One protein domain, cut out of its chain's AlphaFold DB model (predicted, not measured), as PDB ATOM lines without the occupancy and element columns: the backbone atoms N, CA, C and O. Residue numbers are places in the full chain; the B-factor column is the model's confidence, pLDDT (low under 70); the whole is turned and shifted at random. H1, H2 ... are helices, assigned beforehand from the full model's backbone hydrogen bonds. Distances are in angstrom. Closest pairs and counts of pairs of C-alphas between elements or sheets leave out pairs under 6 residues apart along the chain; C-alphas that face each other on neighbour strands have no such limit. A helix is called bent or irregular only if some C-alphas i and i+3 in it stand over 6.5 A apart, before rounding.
ATOM      1  N   SER A   5     -40.834 -25.977 -24.964       64.19
ATOM      2  CA  SER A   5     -39.989 -25.443 -23.894       64.19
ATOM      3  C   SER A   5     -40.798 -24.785 -22.770       64.19
ATOM      4  O   SER A   5     -40.466 -24.946 -21.596       64.19
ATOM      5  N   GLN A   6     -41.899 -24.104 -23.094       61.78
ATOM      6  CA  GLN A   6     -42.806 -23.506 -22.117       61.78
ATOM      7  C   GLN A   6     -43.549 -24.582 -21.316       61.78
ATOM      8  O   GLN A   6     -43.669 -24.470 -20.098       61.78
ATOM      9  N   PHE A   7     -43.981 -25.661 -21.972       62.16
ATOM     10  CA  PHE A   7     -44.676 -26.772 -21.316       62.16
ATOM     11  C   PHE A   7     -43.751 -27.564 -20.374       62.16
ATOM     12  O   PHE A   7     -44.123 -27.872 -19.239       62.16
ATOM     13  N   LEU A   8     -42.513 -27.828 -20.807       65.50
ATOM     14  CA  LEU A   8     -41.463 -28.416 -19.966       65.50
ATOM     15  C   LEU A   8     -41.132 -27.530 -18.759       65.50
ATOM     16  O   LEU A   8     -41.025 -28.037 -17.641       65.50
ATOM     17  N   ASN A   9     -41.044 -26.212 -18.959       72.31
ATOM     18  CA  ASN A   9     -40.819 -25.269 -17.865       72.31
ATOM     19  C   ASN A   9     -41.979 -25.265 -16.860       72.31
ATOM     20  O   ASN A   9     -41.726 -25.239 -15.658       72.31
ATOM     21  N   VAL A  10     -43.235 -25.365 -17.314       77.50
ATOM     22  CA  VAL A  10     -44.413 -25.447 -16.429       77.50
ATOM     23  C   VAL A  10     -44.363 -26.696 -15.540       77.50
ATOM     24  O   VAL A  10     -44.593 -26.594 -14.332       77.50
ATOM     25  N   GLY A  11     -44.024 -27.861 -16.102       77.12
ATOM     26  CA  GLY A  11     -43.904 -29.116 -15.349       77.12
ATOM     27  C   GLY A  11     -42.725 -29.136 -14.367       77.12
ATOM     28  O   GLY A  11     -42.871 -29.561 -13.217       77.12
ATOM     29  N   ALA A  12     -41.563 -28.626 -14.785       77.94
ATOM     30  CA  ALA A  12     -40.392 -28.501 -13.917       77.94
ATOM     31  C   ALA A  12     -40.662 -27.555 -12.734       77.94
ATOM     32  O   ALA A  12     -40.358 -27.892 -11.588       77.94
ATOM     33  N   LEU A  13     -41.316 -26.415 -12.986       80.94
ATOM     34  CA  LEU A  13     -41.744 -25.490 -11.935       80.94
ATOM     35  C   LEU A  13     -42.786 -26.099 -11.006       80.94
ATOM     36  O   LEU A  13     -42.657 -25.942  -9.798       80.94
ATOM     37  N   ALA A  14     -43.771 -26.833 -11.526       79.12
ATOM     38  CA  ALA A  14     -44.748 -27.528 -10.685       79.12
ATOM     39  C   ALA A  14     -44.058 -28.495  -9.704       79.12
ATOM     40  O   ALA A  14     -44.398 -28.545  -8.524       79.12
ATOM     41  N   THR A  15     -43.028 -29.204 -10.171       80.94
ATOM     42  CA  THR A  15     -42.223 -30.106  -9.333       80.94
ATOM     43  C   THR A  15     -41.433 -29.337  -8.270       80.94
ATOM     44  O   THR A  15     -41.392 -29.740  -7.109       80.94
ATOM     45  N   LEU A  16     -40.846 -28.195  -8.635       81.38
ATOM     46  CA  LEU A  16     -40.128 -27.331  -7.698       81.38
ATOM     47  C   LEU A  16     -41.060 -26.761  -6.610       81.38
ATOM     48  O   LEU A  16     -40.721 -26.780  -5.427       81.38
ATOM     49  N   ILE A  17     -42.253 -26.301  -7.003       84.12
ATOM     50  CA  ILE A  17     -43.293 -25.793  -6.096       84.12
ATOM     51  C   ILE A  17     -43.747 -26.904  -5.147       84.12
ATOM     52  O   ILE A  17     -43.859 -26.672  -3.946       84.12
ATOM     53  N   LEU A  18     -43.938 -28.125  -5.650       82.06
ATOM     54  CA  LEU A  18     -44.249 -29.298  -4.830       82.06
ATOM     55  C   LEU A  18     -43.193 -29.560  -3.755       82.06
ATOM     56  O   LEU A  18     -43.549 -29.784  -2.600       82.06
ATOM     57  N   ILE A  19     -41.907 -29.514  -4.111       81.19
ATOM     58  CA  ILE A  19     -40.806 -29.695  -3.152       81.19
ATOM     59  C   ILE A  19     -40.841 -28.591  -2.088       81.19
ATOM     60  O   ILE A  19     -40.744 -28.879  -0.894       81.19
ATOM     61  N   LEU A  20     -41.047 -27.336  -2.496       79.88
ATOM     62  CA  LEU A  20     -41.174 -26.202  -1.577       79.88
ATOM     63  C   LEU A  20     -42.362 -26.366  -0.618       79.88
ATOM     64  O   LEU A  20     -42.212 -26.176   0.588       79.88
ATOM     65  N   LEU A  21     -43.527 -26.778  -1.120       78.38
ATOM     66  CA  LEU A  21     -44.708 -27.049  -0.296       78.38
ATOM     67  C   LEU A  21     -44.487 -28.217   0.668       78.38
ATOM     68  O   LEU A  21     -44.984 -28.188   1.794       78.38
ATOM     69  N   GLN A  22     -43.729 -29.237   0.260       76.69
ATOM     70  CA  GLN A  22     -43.346 -30.333   1.146       76.69
ATOM     71  C   GLN A  22     -42.393 -29.875   2.259       76.69
ATOM     72  O   GLN A  22     -42.570 -30.299   3.396       76.69
ATOM     73  N   LEU A  23     -41.446 -28.971   1.984       78.12
ATOM     74  CA  LEU A  23     -40.583 -28.374   3.018       78.12
ATOM     75  C   LEU A  23     -41.365 -27.486   3.996       78.12
ATOM     76  O   LEU A  23     -41.028 -27.391   5.176       78.12
ATOM     77  N   LEU A  24     -42.425 -26.841   3.511       73.12
ATOM     78  CA  LEU A  24     -43.317 -25.994   4.304       73.12
ATOM     79  C   LEU A  24     -44.437 -26.788   4.999       73.12
ATOM     80  O   LEU A  24     -45.239 -26.210   5.744       73.12
ATOM     81  N   LYS A  25     -44.490 -28.112   4.797       68.56
ATOM     82  CA  LYS A  25     -45.489 -29.003   5.391       68.56
ATOM     83  C   LYS A  25     -45.401 -28.938   6.916       68.56
ATOM     84  O   LYS A  25     -44.356 -29.192   7.507       68.56
ATOM     85  N   GLY A  26     -46.508 -28.556   7.553       66.12
ATOM     86  CA  GLY A  26     -46.598 -28.360   9.005       66.12
ATOM     87  C   GLY A  26     -46.307 -26.935   9.495       66.12
ATOM     88  O   GLY A  26     -46.586 -26.642  10.654       66.12
ATOM     89  N   ARG A  27     -45.809 -26.030   8.638       70.94
ATOM     90  CA  ARG A  27     -45.665 -24.593   8.961       70.94
ATOM     91  C   ARG A  27     -46.803 -23.732   8.422       70.94
ATOM     92  O   ARG A  27     -47.049 -22.648   8.942       70.94
ATOM     93  N   ILE A  28     -47.485 -24.207   7.386       68.88
ATOM     94  CA  ILE A  28     -48.623 -23.530   6.759       68.88
ATOM     95  C   ILE A  28     -49.881 -24.332   7.088       68.88
ATOM     96  O   ILE A  28     -49.861 -25.563   7.011       68.88
ATOM     97  N   LYS A  29     -50.975 -23.652   7.463       71.25
ATOM     98  CA  LYS A  29     -52.273 -24.328   7.604       71.25
ATOM     99  C   LYS A  29     -52.658 -24.920   6.252       71.25
ATOM    100  O   LYS A  29     -52.563 -24.236   5.232       71.25
ATOM    101  N   THR A  30     -53.109 -26.168   6.257       67.06
ATOM    102  CA  THR A  30     -53.427 -26.932   5.044       67.06
ATOM    103  C   THR A  30     -54.405 -26.209   4.118       67.06
ATOM    104  O   THR A  30     -54.243 -26.297   2.906       67.06
ATOM    105  N   ASP A  31     -55.310 -25.403   4.672       75.31
ATOM    106  CA  ASP A  31     -56.324 -24.637   3.932       75.31
ATOM    107  C   ASP A  31     -55.728 -23.526   3.048       75.31
ATOM    108  O   ASP A  31     -56.331 -23.125   2.055       75.31
ATOM    109  N   TYR A  32     -54.527 -23.033   3.378       77.25
ATOM    110  CA  TYR A  32     -53.841 -22.001   2.593       77.25
ATOM    111  C   TYR A  32     -52.865 -22.567   1.564       77.25
ATOM    112  O   TYR A  32     -52.446 -21.838   0.668       77.25
ATOM    113  N   THR A  33     -52.527 -23.856   1.650       78.12
ATOM    114  CA  THR A  33     -51.647 -24.544   0.695       78.12
ATOM    115  C   THR A  33     -51.999 -24.263  -0.771       78.12
ATOM    116  O   THR A  33     -51.082 -23.906  -1.516       78.12
ATOM    117  N   PRO A  34     -53.273 -24.356  -1.214       79.69
ATOM    118  CA  PRO A  34     -53.601 -24.116  -2.615       79.69
ATOM    119  C   PRO A  34     -53.302 -22.684  -3.064       79.69
ATOM    120  O   PRO A  34     -52.676 -22.471  -4.103       79.69
ATOM    121  N   TYR A  35     -53.663 -21.699  -2.244       82.50
ATOM    122  CA  TYR A  35     -53.403 -20.289  -2.529       82.50
ATOM    123  C   TYR A  35     -51.903 -19.979  -2.543       82.50
ATOM    124  O   TYR A  35     -51.425 -19.286  -3.437       82.50
ATOM    125  N   VAL A  36     -51.148 -20.537  -1.592       83.25
ATOM    126  CA  VAL A  36     -49.691 -20.366  -1.509       83.25
ATOM    127  C   VAL A  36     -48.998 -20.999  -2.717       83.25
ATOM    128  O   VAL A  36     -48.118 -20.375  -3.298       83.25
ATOM    129  N   SER A  37     -49.423 -22.191  -3.142       83.31
ATOM    130  CA  SER A  37     -48.891 -22.869  -4.333       83.31
ATOM    131  C   SER A  37     -49.051 -22.029  -5.598       83.31
ATOM    132  O   SER A  37     -48.093 -21.817  -6.344       83.31
ATOM    133  N   ILE A  38     -50.264 -21.515  -5.824       86.31
ATOM    134  CA  ILE A  38     -50.581 -20.677  -6.983       86.31
ATOM    135  C   ILE A  38     -49.756 -19.391  -6.942       86.31
ATOM    136  O   ILE A  38     -49.154 -19.018  -7.946       86.31
ATOM    137  N   LEU A  39     -49.677 -18.743  -5.777       85.88
ATOM    138  CA  LEU A  39     -48.915 -17.509  -5.613       85.88
ATOM    139  C   LEU A  39     -47.422 -17.724  -5.902       85.88
ATOM    140  O   LEU A  39     -46.830 -16.961  -6.662       85.88
ATOM    141  N   ILE A  40     -46.827 -18.789  -5.352       86.50
ATOM    142  CA  ILE A  40     -45.426 -19.156  -5.606       86.50
ATOM    143  C   ILE A  40     -45.220 -19.436  -7.096       86.50
ATOM    144  O   ILE A  40     -44.259 -18.936  -7.677       86.50
ATOM    145  N   GLY A  41     -46.119 -20.190  -7.731       85.62
ATOM    146  CA  GLY A  41     -46.014 -20.512  -9.152       85.62
ATOM    147  C   GLY A  41     -46.036 -19.280 -10.051       85.62
ATOM    148  O   GLY A  41     -45.163 -19.136 -10.908       85.62
ATOM    149  N   VAL A  42     -46.974 -18.358  -9.823       85.50
ATOM    150  CA  VAL A  42     -47.063 -17.094 -10.573       85.50
ATOM    151  C   VAL A  42     -45.803 -16.252 -10.375       85.50
ATOM    152  O   VAL A  42     -45.195 -15.820 -11.352       85.50
ATOM    153  N   VAL A  43     -45.372 -16.056  -9.126       86.94
ATOM    154  CA  VAL A  43     -44.198 -15.231  -8.806       86.94
ATOM    155  C   VAL A  43     -42.925 -15.813  -9.418       86.94
ATOM    156  O   VAL A  43     -42.171 -15.083 -10.061       86.94
ATOM    157  N   LEU A  44     -42.688 -17.119  -9.268       84.75
ATOM    158  CA  LEU A  44     -41.488 -17.773  -9.791       84.75
ATOM    159  C   LEU A  44     -41.430 -17.739 -11.315       84.75
ATOM    160  O   LEU A  44     -40.367 -17.488 -11.874       84.75
ATOM    161  N   MET A  45     -42.554 -17.975 -11.990       83.44
ATOM    162  CA  MET A  45     -42.568 -18.042 -13.448       83.44
ATOM    163  C   MET A  45     -42.418 -16.657 -14.087       83.44
ATOM    164  O   MET A  45     -41.714 -16.505 -15.086       83.44
ATOM    165  N   VAL A  46     -42.992 -15.625 -13.465       82.94
ATOM    166  CA  VAL A  46     -42.751 -14.233 -13.863       82.94
ATOM    167  C   VAL A  46     -41.292 -13.847 -13.606       82.94
ATOM    168  O   VAL A  46     -40.640 -13.343 -14.518       82.94
ATOM    169  N   LEU A  47     -40.732 -14.137 -12.425       83.50
ATOM    170  CA  LEU A  47     -39.317 -13.871 -12.127       83.50
ATOM    171  C   LEU A  47     -38.373 -14.590 -13.095       83.50
ATOM    172  O   LEU A  47     -37.410 -13.990 -13.562       83.50
ATOM    173  N   PHE A  48     -38.658 -15.847 -13.434       79.88
ATOM    174  CA  PHE A  48     -37.878 -16.602 -14.410       79.88
ATOM    175  C   PHE A  48     -37.899 -15.925 -15.785       79.88
ATOM    176  O   PHE A  48     -36.845 -15.728 -16.390       79.88
ATOM    177  N   GLY A  49     -39.079 -15.497 -16.243       81.00
ATOM    178  CA  GLY A  49     -39.227 -14.738 -17.483       81.00
ATOM    179  C   GLY A  49     -38.453 -13.411 -17.482       81.00
ATOM    180  O   GLY A  49     -37.907 -13.027 -18.516       81.00
ATOM    181  N   TRP A  50     -38.355 -12.734 -16.332       78.94
ATOM    182  CA  TRP A  50     -37.562 -11.508 -16.166       78.94
ATOM    183  C   TRP A  50     -36.050 -11.769 -16.147       78.94
ATOM    184  O   TRP A  50     -35.314 -11.098 -16.865       78.94
ATOM    185  N   ILE A  51     -35.580 -12.755 -15.373       80.44
ATOM    186  CA  ILE A  51     -34.151 -13.111 -15.260       80.44
ATOM    187  C   ILE A  51     -33.588 -13.557 -16.611       80.44
ATOM    188  O   ILE A  51     -32.468 -13.205 -16.965       80.44
ATOM    189  N   GLN A  52     -34.380 -14.300 -17.385       76.06
ATOM    190  CA  GLN A  52     -33.999 -14.750 -18.725       76.06
ATOM    191  C   GLN A  52     -34.214 -13.679 -19.808       76.06
ATOM    192  O   GLN A  52     -34.029 -13.962 -20.991       76.06
ATOM    193  N   ALA A  53     -34.643 -12.465 -19.435       74.81
ATOM    194  CA  ALA A  53     -35.002 -11.381 -20.356       74.81
ATOM    195  C   ALA A  53     -35.999 -11.811 -21.464       74.81
ATOM    196  O   ALA A  53     -35.995 -11.281 -22.581       74.81
ATOM    197  N   LEU A  54     -36.852 -12.797 -21.160       71.81
ATOM    198  CA  LEU A  54     -37.863 -13.347 -22.068       71.81
ATOM    199  C   LEU A  54     -39.147 -12.520 -22.054       71.81
ATOM    200  O   LEU A  54     -39.870 -12.500 -23.045       71.81
ATOM    201  N   VAL A  55     -39.422 -11.832 -20.945       78.62
ATOM    202  CA  VAL A  55     -40.500 -10.849 -20.865       78.62
ATOM    203  C   VAL A  55     -40.063  -9.607 -21.631       78.62
ATOM    204  O   VAL A  55     -39.260  -8.814 -21.142       78.62
ATOM    205  N   LYS A  56     -40.582  -9.448 -22.849       78.38
ATOM    206  CA  LYS A  56     -40.284  -8.300 -23.717       78.38
ATOM    207  C   LYS A  56     -41.489  -7.386 -23.881       78.38
ATOM    208  O   LYS A  56     -41.333  -6.206 -24.183       78.38
ATOM    209  N   THR A  57     -42.684  -7.924 -23.666       83.31
ATOM    210  CA  THR A  57     -43.953  -7.220 -23.825       83.31
ATOM    211  C   THR A  57     -44.904  -7.490 -22.653       83.31
ATOM    212  O   THR A  57     -44.778  -8.507 -21.963       83.31
ATOM    213  N   PRO A  58     -45.908  -6.620 -22.428       78.69
ATOM    214  CA  PRO A  58     -46.949  -6.862 -21.427       78.69
ATOM    215  C   PRO A  58     -47.739  -8.159 -21.668       78.69
ATOM    216  O   PRO A  58     -48.182  -8.791 -20.713       78.69
ATOM    217  N   SER A  59     -47.893  -8.586 -22.926       77.06
ATOM    218  CA  SER A  59     -48.518  -9.869 -23.267       77.06
ATOM    219  C   SER A  59     -47.721 -11.063 -22.744       77.06
ATOM    220  O   SER A  59     -48.326 -12.013 -22.251       77.06
ATOM    221  N   ASP A  60     -46.386 -10.990 -22.762       78.19
ATOM    222  CA  ASP A  60     -45.537 -12.067 -22.242       78.19
ATOM    223  C   ASP A  60     -45.738 -12.226 -20.736       78.19
ATOM    224  O   ASP A  60     -45.885 -13.341 -20.248       78.19
ATOM    225  N   LEU A  61     -45.829 -11.115 -19.997       79.75
ATOM    226  CA  LEU A  61     -46.130 -11.114 -18.561       79.75
ATOM    227  C   LEU A  61     -47.411 -11.888 -18.240       79.75
ATOM    228  O   LEU A  61     -47.420 -12.694 -17.310       79.75
ATOM    229  N   VAL A  62     -48.470 -11.681 -19.026       84.06
ATOM    230  CA  VAL A  62     -49.735 -12.410 -18.865       84.06
ATOM    231  C   VAL A  62     -49.540 -13.895 -19.162       84.06
ATOM    232  O   VAL A  62     -50.006 -14.735 -18.395       84.06
ATOM    233  N   THR A  63     -48.815 -14.244 -20.227       83.94
ATOM    234  CA  THR A  63     -48.534 -15.647 -20.560       83.94
ATOM    235  C   THR A  63     -47.715 -16.341 -19.469       83.94
ATOM    236  O   THR A  63     -48.087 -17.429 -19.039       83.94
ATOM    237  N   TYR A  64     -46.655 -15.709 -18.956       82.81
ATOM    238  CA  TYR A  64     -45.840 -16.248 -17.863       82.81
ATOM    239  C   TYR A  64     -46.630 -16.364 -16.556       82.81
ATOM    240  O   TYR A  64     -46.497 -17.366 -15.853       82.81
ATOM    241  N   ALA A  65     -47.494 -15.393 -16.246       83.75
ATOM    242  CA  ALA A  65     -48.378 -15.470 -15.087       83.75
ATOM    243  C   ALA A  65     -49.369 -16.639 -15.208       83.75
ATOM    244  O   ALA A  65     -49.546 -17.389 -14.250       83.75
ATOM    245  N   LEU A  66     -49.961 -16.856 -16.389       85.81
ATOM    246  CA  LEU A  66     -50.840 -18.001 -16.649       85.81
ATOM    247  C   LEU A  66     -50.086 -19.333 -16.557       85.81
ATOM    248  O   LEU A  66     -50.581 -20.272 -15.938       85.81
ATOM    249  N   SER A  67     -48.872 -19.416 -17.107       86.31
ATOM    250  CA  SER A  67     -48.007 -20.592 -16.967       86.31
ATOM    251  C   SER A  67     -47.675 -20.884 -15.502       86.31
ATOM    252  O   SER A  67     -47.772 -22.029 -15.073       86.31
ATOM    253  N   GLY A  68     -47.343 -19.855 -14.718       84.75
ATOM    254  CA  GLY A  68     -47.078 -19.986 -13.288       84.75
ATOM    255  C   GLY A  68     -48.307 -20.409 -12.485       84.75
ATOM    256  O   GLY A  68     -48.201 -21.249 -11.592       84.75
ATOM    257  N   LEU A  69     -49.488 -19.899 -12.841       86.44
ATOM    258  CA  LEU A  69     -50.761 -20.310 -12.250       86.44
ATOM    259  C   LEU A  69     -51.056 -21.788 -12.541       86.44
ATOM    260  O   LEU A  69     -51.401 -22.531 -11.624       86.44
ATOM    261  N   LEU A  70     -50.856 -22.237 -13.784       86.12
ATOM    262  CA  LEU A  70     -51.001 -23.645 -14.167       86.12
ATOM    263  C   LEU A  70     -49.995 -24.546 -13.434       86.12
ATOM    264  O   LEU A  70     -50.391 -25.591 -12.921       86.12
ATOM    265  N   SER A  71     -48.727 -24.136 -13.311       86.44
ATOM    266  CA  SER A  71     -47.729 -24.855 -12.500       86.44
ATOM    267  C   SER A  71     -48.160 -24.974 -11.041       86.44
ATOM    268  O   SER A  71     -48.055 -26.048 -10.452       86.44
ATOM    269  N   GLY A  72     -48.658 -23.879 -10.461       84.12
ATOM    270  CA  GLY A  72     -49.149 -23.845  -9.091       84.12
ATOM    271  C   GLY A  72     -50.339 -24.778  -8.884       84.12
ATOM    272  O   GLY A  72     -50.334 -25.558  -7.938       84.12
ATOM    273  N   LEU A  73     -51.319 -24.776  -9.791       85.38
ATOM    274  CA  LEU A  73     -52.470 -25.689  -9.744       85.38
ATOM    275  C   LEU A  73     -52.057 -27.161  -9.871       85.38
ATOM    276  O   LEU A  73     -52.522 -27.997  -9.097       85.38
ATOM    277  N   LEU A  74     -51.150 -27.480 -10.799       83.25
ATOM    278  CA  LEU A  74     -50.599 -28.832 -10.935       83.25
ATOM    279  C   LEU A  74     -49.882 -29.278  -9.654       83.25
ATOM    280  O   LEU A  74     -50.025 -30.424  -9.227       83.25
ATOM    281  N   ALA A  75     -49.152 -28.365  -9.011       83.56
ATOM    282  CA  ALA A  75     -48.497 -28.627  -7.740       83.56
ATOM    283  C   ALA A  75     -49.495 -28.841  -6.588       83.56
ATOM    284  O   ALA A  75     -49.256 -29.697  -5.741       83.56
ATOM    285  N   VAL A  76     -50.638 -28.145  -6.571       82.75
ATOM    286  CA  VAL A  76     -51.715 -28.420  -5.600       82.75
ATOM    287  C   VAL A  76     -52.254 -29.832  -5.785       82.75
ATOM    288  O   VAL A  76     -52.264 -30.599  -4.826       82.75
ATOM    289  N   GLY A  77     -52.625 -30.203  -7.014       77.50
ATOM    290  CA  GLY A  77     -53.157 -31.539  -7.296       77.50
ATOM    291  C   GLY A  77     -52.177 -32.655  -6.916       77.50
ATOM    292  O   GLY A  77     -52.571 -33.668  -6.338       77.50
ATOM    293  N   GLY A  78     -50.877 -32.452  -7.158       73.62
ATOM    294  CA  GLY A  78     -49.836 -33.384  -6.713       73.62
ATOM    295  C   GLY A  78     -49.667 -33.440  -5.188       73.62
ATOM    296  O   GLY A  78     -49.386 -34.506  -4.635       73.62
ATOM    297  N   TYR A  79     -49.844 -32.315  -4.493       71.56
ATOM    298  CA  TYR A  79     -49.712 -32.226  -3.041       71.56
ATOM    299  C   TYR A  79     -50.897 -32.883  -2.327       71.56
ATOM    300  O   TYR A  79     -50.694 -33.666  -1.400       71.56
ATOM    301  N   GLU A  80     -52.120 -32.631  -2.793       70.06
ATOM    302  CA  GLU A  80     -53.339 -33.263  -2.280       70.06
ATOM    303  C   GLU A  80     -53.298 -34.785  -2.481       70.06
ATOM    304  O   GLU A  80     -53.465 -35.535  -1.518       70.06
ATOM    305  N   ALA A  81     -52.908 -35.255  -3.674       64.75
ATOM    306  CA  ALA A  81     -52.700 -36.682  -3.935       64.75
ATOM    307  C   ALA A  81     -51.608 -37.313  -3.044       64.75
ATOM    308  O   ALA A  81     -51.657 -38.504  -2.724       64.75
ATOM    309  N   SER A  82     -50.603 -36.532  -2.631       62.22
ATOM    310  CA  SER A  82     -49.562 -36.976  -1.698       62.22
ATOM    311  C   SER A  82     -50.065 -37.060  -0.253       62.22
ATOM    312  O   SER A  82     -49.660 -37.969   0.473       62.22
ATOM    313  N   ILE A  83     -50.952 -36.157   0.177       59.38
ATOM    314  CA  ILE A  83     -51.570 -36.202   1.510       59.38
ATOM    315  C   ILE A  83     -52.530 -37.386   1.634       59.38
ATOM    316  O   ILE A  83     -52.463 -38.105   2.633       59.38
ATOM    317  N   ASP A  84     -53.370 -37.637   0.629       57.66
ATOM    318  CA  ASP A  84     -54.339 -38.739   0.678       57.66
ATOM    319  C   ASP A  84     -53.662 -40.114   0.732       57.66
ATOM    320  O   ASP A  84     -54.114 -41.005   1.453       57.66
ATOM    321  N   LYS A  85     -52.498 -40.275   0.087       53.38
ATOM    322  CA  LYS A  85     -51.681 -41.496   0.218       53.38
ATOM    323  C   LYS A  85     -51.135 -41.735   1.628       53.38
ATOM    324  O   LYS A  85     -50.845 -42.880   1.962       53.38
ATOM    325  N   ILE A  86     -50.967 -40.691   2.440       52.38
ATOM    326  CA  ILE A  86     -50.462 -40.814   3.817       52.38
ATOM    327  C   ILE A  86     -51.594 -41.177   4.785       52.38
ATOM    328  O   ILE A  86     -51.335 -41.860   5.766       52.38
ATOM    329  N   LYS A  87     -52.843 -40.779   4.508       49.28
ATOM    330  CA  LYS A  87     -54.008 -41.128   5.345       49.28
ATOM    331  C   LYS A  87     -54.503 -42.571   5.174       49.28
ATOM    332  O   LYS A  87     -55.263 -43.042   6.011       49.28
ATOM    333  N   LEU A  88     -54.110 -43.251   4.095       49.50
ATOM    334  CA  LEU A  88     -54.501 -44.634   3.780       49.50
ATOM    335  C   LEU A  88     -53.499 -45.700   4.280       49.50
ATOM    336  O   LEU A  88     -53.657 -46.876   3.951       49.50
ATOM    337  N   ARG A  89     -52.471 -45.310   5.043       44.25
ATOM    338  CA  ARG A  89     -51.545 -46.210   5.754       44.25
ATOM    339  C   ARG A  89     -51.689 -46.028   7.255       44.25
ATOM    340  O   ARG A  89     -51.499 -47.043   7.954       44.25
TER     341      ARG A  89
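This is residues 5 to 89 of the 89 residues of an uncharacterized protein of Chloroflexi bacterium (UniProt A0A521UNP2). Three helices cross one another near their middles, their centres making a triangle: the long H3 makes most of the length, H2 folds back along it as a helical hairpin, and H1 crosses both at a wider angle. The end of H3 and the last two residues, residues 83 to 89, stick out beyond the rest. The printed part has 85 residues with three named helices, in the order H1, H2, H3, and no named strand; the class is all helix. The whole is compact, with a radius of gyration of the C-alphas of 13.7 A, and has a rod outline of 49 by 22 by 16 A.

H3, residues 58 to 87, is the longest helix and touches H2, residues 30 to 51, with 44 pairs of C-alphas within 8 A. Their closest C-alphas are those of Val 42 and Gly 68, 4.0 A apart. H2 and H3 form a helical hairpin and run opposite ways at a steep tilt of 36 degrees, only just past shallow. H3 touches H1, residues 5 to 23, with residues 67 to 79 alone; the closest C-alphas, those of Ala 14 and Ser 71, are 4.4 A apart. H1 and H3 run the same way at a steep tilt of 45 degrees. H1 touches H2 with residues 13 to 21 alone, and the closest C-alphas are those of Ile 17 and Ser 37, 6.6 A apart. H1 and H2 also form a helical hairpin, opposite ways at a steep tilt of 44 degrees. The three pairs are mostly crossed in their packing, with no shallow tilt among them. In H1 every O i to N i+4 pair is within hydrogen-bond range; in H2 16 of 18 are, and in H3 25 of 26.

H3 measures 44.1 A from C-alpha 58 at (-46.949, -6.862, -21.427) to C-alpha 87 at (-54.008, -41.128, 5.345). H2 measures 31.2 A and is irregular, with C-alphas 31 and 34 lying 7.1 A apart. H1 measures 27.1 A and begins at C-alpha 5, (-39.989, -25.443, -23.894).

The two C-alphas farthest apart are those of Thr 57 and Arg 89, at 49.5 A. The printed part has no cut, and the links H1 to H2 and H2 to H3, each of 6 residues, are short. The mean pLDDT of the printed part is 76.4; it is under 70 in residues 5 to 8, 25 to 26, 28, 30 and 81 to 89.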